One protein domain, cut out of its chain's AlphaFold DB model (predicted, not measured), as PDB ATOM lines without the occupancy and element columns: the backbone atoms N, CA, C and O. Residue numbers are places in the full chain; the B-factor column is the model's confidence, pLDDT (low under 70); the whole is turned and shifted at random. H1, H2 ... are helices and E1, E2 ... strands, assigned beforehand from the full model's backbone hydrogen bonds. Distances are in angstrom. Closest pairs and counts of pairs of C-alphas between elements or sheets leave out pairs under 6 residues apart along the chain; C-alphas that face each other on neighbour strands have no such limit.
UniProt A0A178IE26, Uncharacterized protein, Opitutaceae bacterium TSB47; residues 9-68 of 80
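This is residues 9 to 68 of the 80 residues of an uncharacterized protein of Opitutaceae bacterium TSB47 (UniProt A0A178IE26). With little regular structure, the model is a small head, one helix, H1, beside two short parallel strands, E1 and E2, and a long unnamed tail, residues 44 to 68, of which 60 to 65 stick out free. Of 60 printed residues, 19 are in named elements, in the order E1, H1, E2; the class is mixed. It is loose, with a radius of gyration of the C-alphas of 14.8 A, and elongated, spanning 47 by 27 by 16 A.

E1, residues 9 to 11, begins at C-alpha 9 (-9.036, 25.821, -15.643). H1, residues 24 to 36, is 18.4 A long. E2, residues 41 to 43, ends at C-alpha 43 (-8.686, 29.990, -21.009).

E1 and E2 are parallel neighbours at 38 degrees, with N 10 and O 41 within hydrogen-bond range at 2.9 A. E1, H1 and E2 form a strand-helix-strand unit, two parallel strands joined through a helix, with a right-handed crossover. The closest C-alphas of E1 and H1, Ser 10 and Ala 34, are 7.7 A apart. H1 and E2 are near each other, with 6 pairs of C-alphas within 10 A. In H1 every O i to N i+4 pair is within hydrogen-bond range.

The farthest C-alphas, Val 37 and Asp 63, are 47.0 A apart. The printed part has no cut. The link E1 to H1 is long, H1 to E2 tight. Residues 45 to 68 have pLDDT under 70.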
ATOM      1  N   VAL A   9      -9.036  24.763 -14.632       80.38
ATOM      2  CA  VAL A   9      -9.036  25.821 -15.643       80.38
ATOM      3  C   VAL A   9     -10.113  25.504 -16.673       80.38
ATOM      4  O   VAL A   9     -10.003  24.514 -17.397       80.38
ATOM      5  N   SER A  10     -11.160  26.327 -16.719       78.75
ATOM      6  CA  SER A  10     -12.288  26.137 -17.632       78.75
ATOM      7  C   SER A  10     -12.034  26.809 -18.979       78.75
ATOM      8  O   SER A  10     -11.374  27.847 -19.075       78.75
ATOM      9  N   VAL A  11     -12.574  26.221 -20.040       79.38
ATOM     10  CA  VAL A  11     -12.613  26.853 -21.358       79.38
ATOM     11  C   VAL A  11     -13.917  27.624 -21.453       79.38
ATOM     12  O   VAL A  11     -14.990  27.024 -21.420       79.38
ATOM     13  N   MET A  12     -13.828  28.947 -21.570       79.62
ATOM     14  CA  MET A  12     -15.023  29.779 -21.662       79.62
ATOM     15  C   MET A  12     -15.538  29.796 -23.102       79.62
ATOM     16  O   MET A  12     -14.812  30.142 -24.038       79.62
ATOM     17  N   GLN A  13     -16.790  29.385 -23.281       80.19
ATOM     18  CA  GLN A  13     -17.471  29.466 -24.569       80.19
ATOM     19  C   GLN A  13     -17.754  30.928 -24.920       80.19
ATOM     20  O   GLN A  13     -17.873  31.780 -24.042       80.19
ATOM     21  N   THR A  14     -17.852  31.220 -26.213       79.62
ATOM     22  CA  THR A  14     -18.332  32.531 -26.655       79.62
ATOM     23  C   THR A  14     -19.841  32.482 -26.766       79.62
ATOM     24  O   THR A  14     -20.364  31.625 -27.474       79.62
ATOM     25  N   ALA A  15     -20.528  33.394 -26.085       81.38
ATOM     26  CA  ALA A  15     -21.948  33.593 -26.305       81.38
ATOM     27  C   ALA A  15     -22.149  34.550 -27.486       81.38
ATOM     28  O   ALA A  15     -21.537  35.618 -27.546       81.38
ATOM     29  N   PHE A  16     -23.006  34.152 -28.422       84.88
ATOM     30  CA  PHE A  16     -23.420  34.981 -29.546       84.88
ATOM     31  C   PHE A  16     -24.920  35.244 -29.465       84.88
ATOM     32  O   PHE A  16     -25.706  34.330 -29.197       84.88
ATOM     33  N   SER A  17     -25.319  36.482 -29.728       85.62
ATOM     34  CA  SER A  17     -26.719  36.838 -29.913       85.62
ATOM     35  C   SER A  17     -27.223  36.329 -31.274       85.62
ATOM     36  O   SER A  17     -26.452  35.926 -32.148       85.62
ATOM     37  N   ALA A  18     -28.542  36.350 -31.487       87.00
ATOM     38  CA  ALA A  18     -29.163  35.858 -32.725       87.00
ATOM     39  C   ALA A  18     -28.704  36.592 -34.004       87.00
ATOM     40  O   ALA A  18     -28.874  36.073 -35.106       87.00
ATOM     41  N   ASP A  19     -28.133  37.789 -33.869       86.50
ATOM     42  CA  ASP A  19     -27.552  38.575 -34.959       86.50
ATOM     43  C   ASP A  19     -26.067  38.257 -35.225       86.50
ATOM     44  O   ASP A  19     -25.451  38.871 -36.097       86.50
ATOM     45  N   GLY A  20     -25.487  37.296 -34.495       81.38
ATOM     46  CA  GLY A  20     -24.081  36.912 -34.595       81.38
ATOM     47  C   GLY A  20     -23.117  37.876 -33.899       81.38
ATOM     48  O   GLY A  20     -21.903  37.710 -34.024       81.38
ATOM     49  N   SER A  21     -23.620  38.883 -33.176       84.00
ATOM     50  CA  SER A  21     -22.790  39.719 -32.311       84.00
ATOM     51  C   SER A  21     -22.407  38.974 -31.030       84.00
ATOM     52  O   SER A  21     -23.082  38.032 -30.616       84.00
ATOM     53  N   VAL A  22     -21.287  39.364 -30.417       83.06
ATOM     54  CA  VAL A  22     -20.846  38.786 -29.141       83.06
ATOM     55  C   VAL A  22     -21.743  39.307 -28.024       83.06
ATOM     56  O   VAL A  22     -21.839  40.518 -27.814       83.06
ATOM     57  N   ASP A  23     -22.350  38.383 -27.288       87.81
ATOM     58  CA  ASP A  23     -23.219  38.690 -26.160       87.81
ATOM     59  C   ASP A  23     -22.395  38.772 -24.872       87.81
ATOM     60  O   ASP A  23     -22.090  37.769 -24.225       87.81
ATOM     61  N   MET A  24     -21.986  39.988 -24.521       85.81
ATOM     62  CA  MET A  24     -21.144  40.213 -23.346       85.81
ATOM     63  C   MET A  24     -21.871  39.919 -22.033       85.81
ATOM     64  O   MET A  24     -21.229  39.457 -21.097       85.81
ATOM     65  N   SER A  25     -23.188  40.135 -21.969       87.94
ATOM     66  CA  SER A  25     -23.969  39.877 -20.755       87.94
ATOM     67  C   SER A  25     -24.057  38.380 -20.467       87.94
ATOM     68  O   SER A  25     -23.813  37.957 -19.344       87.94
ATOM     69  N   LEU A  26     -24.282  37.556 -21.494       86.69
ATOM     70  CA  LEU A  26     -24.238  36.101 -21.327       86.69
ATOM     71  C   LEU A  26     -22.836  35.590 -20.965       86.69
ATOM     72  O   LEU A  26     -22.709  34.616 -20.229       86.69
ATOM     73  N   ILE A  27     -21.772  36.221 -21.472       86.56
ATOM     74  CA  ILE A  27     -20.395  35.870 -21.089       86.56
ATOM     75  C   ILE A  27     -20.136  36.184 -19.608       86.56
ATOM     76  O   ILE A  27     -19.449  35.407 -18.946       86.56
ATOM     77  N   GLU A  28     -20.669  37.295 -19.095       89.19
ATOM     78  CA  GLU A  28     -20.585  37.651 -17.675       89.19
ATOM     79  C   GLU A  28     -21.292  36.604 -16.805       89.19
ATOM     80  O   GLU A  28     -20.655  36.046 -15.911       89.19
ATOM     81  N   ASP A  29     -22.532  36.239 -17.140       89.81
ATOM     82  CA  ASP A  29     -23.293  35.214 -16.412       89.81
ATOM     83  C   ASP A  29     -22.555  33.859 -16.394       89.81
ATOM     84  O   ASP A  29     -22.402  33.223 -15.349       89.81
ATOM     85  N   LEU A  30     -22.013  33.432 -17.543       87.38
ATOM     86  CA  LEU A  30     -21.238  32.189 -17.652       87.38
ATOM     87  C   LEU A  30     -19.953  32.216 -16.813       87.38
ATOM     88  O   LEU A  30     -19.535  31.183 -16.277       87.38
ATOM     89  N   ALA A  31     -19.305  33.378 -16.711       86.69
ATOM     90  CA  ALA A  31     -18.122  33.546 -15.881       86.69
ATOM     91  C   ALA A  31     -18.477  33.448 -14.394       86.69
ATOM     92  O   ALA A  31     -17.780  32.758 -13.647       86.69
ATOM     93  N   GLU A  32     -19.559  34.103 -13.971       90.56
ATOM     94  CA  GLU A  32     -20.038  34.076 -12.589       90.56
ATOM     95  C   GLU A  32     -20.420  32.659 -12.148       90.56
ATOM     96  O   GLU A  32     -19.961  32.201 -11.098       90.56
ATOM     97  N   ASP A  33     -21.152  31.923 -12.986       88.50
ATOM     98  CA  ASP A  33     -21.519  30.529 -12.727       88.50
ATOM     99  C   ASP A  33     -20.283  29.634 -12.576       88.50
ATOM    100  O   ASP A  33     -20.172  28.838 -11.638       88.50
ATOM    101  N   ALA A  34     -19.305  29.771 -13.471       85.56
ATOM    102  CA  ALA A  34     -18.088  28.973 -13.414       85.56
ATOM    103  C   ALA A  34     -17.223  29.305 -12.183       85.56
ATOM    104  O   ALA A  34     -16.668  28.397 -11.557       85.56
ATOM    105  N   ILE A  35     -17.152  30.578 -11.783       88.50
ATOM    106  CA  ILE A  35     -16.497  30.987 -10.533       88.50
ATOM    107  C   ILE A  35     -17.222  30.373  -9.329       88.50
ATOM    108  O   ILE A  35     -16.567  29.836  -8.434       88.50
ATOM    109  N   ALA A  36     -18.559  30.383  -9.316       89.75
ATOM    110  CA  ALA A  36     -19.357  29.819  -8.228       89.75
ATOM    111  C   ALA A  36     -19.148  28.301  -8.050       89.75
ATOM    112  O   ALA A  36     -19.219  27.794  -6.930       89.75
ATOM    113  N   VAL A  37     -18.834  27.578  -9.130       87.56
ATOM    114  CA  VAL A  37     -18.529  26.134  -9.115       87.56
ATOM    115  C   VAL A  37     -17.071  25.838  -8.709       87.56
ATOM    116  O   VAL A  37     -16.710  24.682  -8.487       87.56
ATOM    117  N   GLY A  38     -16.238  26.868  -8.526       85.75
ATOM    118  CA  GLY A  38     -14.869  26.736  -8.019       85.75
ATOM    119  C   GLY A  38     -13.806  26.595  -9.107       85.75
ATOM    120  O   GLY A  38     -12.794  25.932  -8.893       85.75
ATOM    121  N   VAL A  39     -14.031  27.190 -10.280       85.00
ATOM    122  CA  VAL A  39     -13.007  27.304 -11.326       85.00
ATOM    123  C   VAL A  39     -11.910  28.278 -10.879       85.00
ATOM    124  O   VAL A  39     -12.185  29.401 -10.466       85.00
ATOM    125  N   ASP A  40     -10.651  27.858 -11.000       83.00
ATOM    126  CA  ASP A  40      -9.468  28.638 -10.610       83.00
ATOM    127  C   ASP A  40      -9.000  29.606 -11.712       83.00
ATOM    128  O   ASP A  40      -8.170  30.487 -11.478       83.00
ATOM    129  N   GLY A  41      -9.504  29.443 -12.938       82.19
ATOM    130  CA  GLY A  41      -9.233  30.362 -14.038       82.19
ATOM    131  C   GLY A  41      -9.867  29.958 -15.364       82.19
ATOM    132  O   GLY A  41     -10.357  28.843 -15.536       82.19
ATOM    133  N   PHE A  42      -9.809  30.873 -16.329       82.19
ATOM    134  CA  PHE A  42     -10.365  30.678 -17.665       82.19
ATOM    135  C   PHE A  42      -9.281  30.721 -18.737       82.19
ATOM    136  O   PHE A  42      -8.335  31.505 -18.660       82.19
ATOM    137  N   LEU A  43      -9.454  29.906 -19.773       77.69
ATOM    138  CA  LEU A  43      -8.686  29.990 -21.009       77.69
ATOM    139  C   LEU A  43      -9.481  30.749 -22.070       77.69
ATOM    140  O   LEU A  43     -10.523  30.277 -22.523       77.69
ATOM    141  N   LEU A  44      -8.957  31.907 -22.479       72.50
ATOM    142  CA  LEU A  44      -9.548  32.797 -23.478       72.50
ATOM    143  C   LEU A  44      -8.457  33.498 -24.315       72.50
ATOM    144  O   LEU A  44      -7.505  34.013 -23.725       72.50
ATOM    145  N   PRO A  45      -8.592  33.603 -25.653       61.34
ATOM    146  CA  PRO A  45      -9.450  32.816 -26.540       61.34
ATOM    147  C   PRO A  45      -8.740  31.512 -26.957       61.34
ATOM    148  O   PRO A  45      -7.569  31.520 -27.342       61.34
ATOM    149  N   VAL A  46      -9.431  30.374 -26.886       54.91
ATOM    150  CA  VAL A  46      -8.887  29.065 -27.301       54.91
ATOM    151  C   VAL A  46      -9.774  28.469 -28.393       54.91
ATOM    152  O   VAL A  46     -10.915  28.871 -28.555       54.91
ATOM    153  N   VAL A  47      -9.248  27.540 -29.193       51.84
ATOM    154  CA  VAL A  47      -9.880  26.963 -30.402       51.84
ATOM    155  C   VAL A  47     -11.294  26.393 -30.169       51.84
ATOM    156  O   VAL A  47     -12.080  26.324 -31.105       51.84
ATOM    157  N   ALA A  48     -11.652  26.053 -28.928       51.50
ATOM    158  CA  ALA A  48     -13.005  25.638 -28.549       51.50
ATOM    159  C   ALA A  48     -14.005  26.804 -28.344       51.50
ATOM    160  O   ALA A  48     -15.202  26.560 -28.249       51.50
ATOM    161  N   SER A  49     -13.539  28.055 -28.328       53.84
ATOM    162  CA  SER A  49     -14.334  29.290 -28.243       53.84
ATOM    163  C   SER A  49     -14.582  29.920 -29.622       53.84
ATOM    164  O   SER A  49     -14.668  31.130 -29.717       53.84
ATOM    165  N   GLU A  50     -14.647  29.141 -30.705       54.84
ATOM    166  CA  GLU A  50     -14.972  29.651 -32.055       54.84
ATOM    167  C   GLU A  50     -14.002  30.713 -32.618       54.84
ATOM    168  O   GLU A  50     -14.390  31.634 -33.333       54.84
ATOM    169  N   MET A  51     -12.695  30.553 -32.381       55.53
ATOM    170  CA  MET A  51     -11.641  31.452 -32.902       55.53
ATOM    171  C   MET A  51     -11.694  31.726 -34.421       55.53
ATOM    172  O   MET A  51     -11.077  32.680 -34.883       55.53
ATOM    173  N   HIS A  52     -12.411  30.917 -35.209       57.78
ATOM    174  CA  HIS A  52     -12.563  31.116 -36.655       57.78
ATOM    175  C   HIS A  52     -13.530  32.252 -37.039       57.78
ATOM    176  O   HIS A  52     -13.501  32.693 -38.184       57.78
ATOM    177  N   VAL A  53     -14.374  32.721 -36.111       58.88
ATOM    178  CA  VAL A  53     -15.434  33.717 -36.382       58.88
ATOM    179  C   VAL A  53     -15.078  35.108 -35.836       58.88
ATOM    180  O   VAL A  53     -15.730  36.105 -36.142       58.88
ATOM    181  N   TYR A  54     -13.994  35.213 -35.067       55.31
ATOM    182  CA  TYR A  54     -13.532  36.480 -34.515       55.31
ATOM    183  C   TYR A  54     -12.714  37.291 -35.517       55.31
ATOM    184  O   TYR A  54     -11.708  36.834 -36.058       55.31
ATOM    185  N   THR A  55     -13.077  38.564 -35.682       63.09
ATOM    186  CA  THR A  55     -12.182  39.538 -36.313       63.09
ATOM    187  C   THR A  55     -11.147  39.994 -35.288       63.09
ATOM    188  O   THR A  55     -11.492  40.584 -34.265       63.09
ATOM    189  N   VAL A  56      -9.860  39.766 -35.568       63.94
ATOM    190  CA  VAL A  56      -8.777  40.346 -34.763       63.94
ATOM    191  C   VAL A  56      -8.833  41.865 -34.907       63.94
ATOM    192  O   VAL A  56      -8.524  42.416 -35.966       63.94
ATOM    193  N   CYS A  57      -9.217  42.557 -33.836       52.91
ATOM    194  CA  CYS A  57      -9.193  44.011 -33.807       52.91
ATOM    195  C   CYS A  57      -7.733  44.491 -33.879       52.91
ATOM    196  O   CYS A  57      -6.966  44.331 -32.931       52.91
ATOM    197  N   GLY A  58      -7.340  45.072 -35.019       55.19
ATOM    198  CA  GLY A  58      -6.056  45.767 -35.162       55.19
ATOM    199  C   GLY A  58      -4.906  44.982 -35.798       55.19
ATOM    200  O   GLY A  58      -3.764  45.132 -35.367       55.19
ATOM    201  N   GLN A  59      -5.149  44.220 -36.864       47.31
ATOM    202  CA  GLN A  59      -4.059  43.809 -37.756       47.31
ATOM    203  C   GLN A  59      -3.414  45.073 -38.372       47.31
ATOM    204  O   GLN A  59      -4.072  45.840 -39.072       47.31
ATOM    205  N   ARG A  60      -2.134  45.343 -38.075       48.19
ATOM    206  CA  ARG A  60      -1.347  46.286 -38.888       48.19
ATOM    207  C   ARG A  60      -1.074  45.594 -40.213       48.19
ATOM    208  O   ARG A  60      -0.614  44.455 -40.212       48.19
ATOM    209  N   GLY A  61      -1.336  46.282 -41.323       53.88
ATOM    210  CA  GLY A  61      -0.869  45.807 -42.622       53.88
ATOM    211  C   GLY A  61       0.658  45.619 -42.618       53.88
ATOM    212  O   GLY A  61       1.334  46.190 -41.754       53.88
ATOM    213  N   PRO A  62       1.222  44.868 -43.581       54.25
ATOM    214  CA  PRO A  62       2.675  44.702 -43.722       54.25
ATOM    215  C   PRO A  62       3.430  46.044 -43.808       54.25
ATOM    216  O   PRO A  62       4.602  46.110 -43.450       54.25
ATOM    217  N   ASP A  63       2.727  47.122 -44.167       61.06
ATOM    218  CA  ASP A  63       3.249  48.486 -44.296       61.06
ATOM    219  C   ASP A  63       3.016  49.373 -43.048       61.06
ATOM    220  O   ASP A  63       3.212  50.586 -43.087       61.06
ATOM    221  N   GLY A  64       2.551  48.810 -41.926       50.12
ATOM    222  CA  GLY A  64       2.320  49.553 -40.678       50.12
ATOM    223  C   GLY A  64       1.059  50.431 -40.653       50.12
ATOM    224  O   GLY A  64       0.812  51.119 -39.660       50.12
ATOM    225  N   GLY A  65       0.230  50.387 -41.699       48.56
ATOM    226  CA  GLY A  65      -1.055  51.085 -41.761       48.56
ATOM    227  C   GLY A  65      -2.148  50.412 -40.919       48.56
ATOM    228  O   GLY A  65      -2.264  49.185 -40.887       48.56
ATOM    229  N   ARG A  66      -2.974  51.222 -40.240       44.56
ATOM    230  CA  ARG A  66      -4.225  50.784 -39.592       44.56
ATOM    231  C   ARG A  66      -5.268  50.491 -40.673       44.56
ATOM    232  O   ARG A  66      -5.692  51.417 -41.358       44.56
ATOM    233  N   ILE A  67      -5.726  49.247 -40.784       56.94
ATOM    234  CA  ILE A  67      -6.932  48.927 -41.561       56.94
ATOM    235  C   ILE A  67      -8.167  49.360 -40.765       56.94
ATOM    236  O   ILE A  67      -8.467  48.828 -39.699       56.94
ATOM    237  N   SER A  68      -8.847  50.388 -41.271       46.56
ATOM    238  CA  SER A  68     -10.176  50.804 -40.819       46.56
ATOM    239  C   SER A  68     -11.184  49.745 -41.275       46.56
ATOM    240  O   SER A  68     -11.323  49.499 -42.471       46.56
TER     241      SER A  68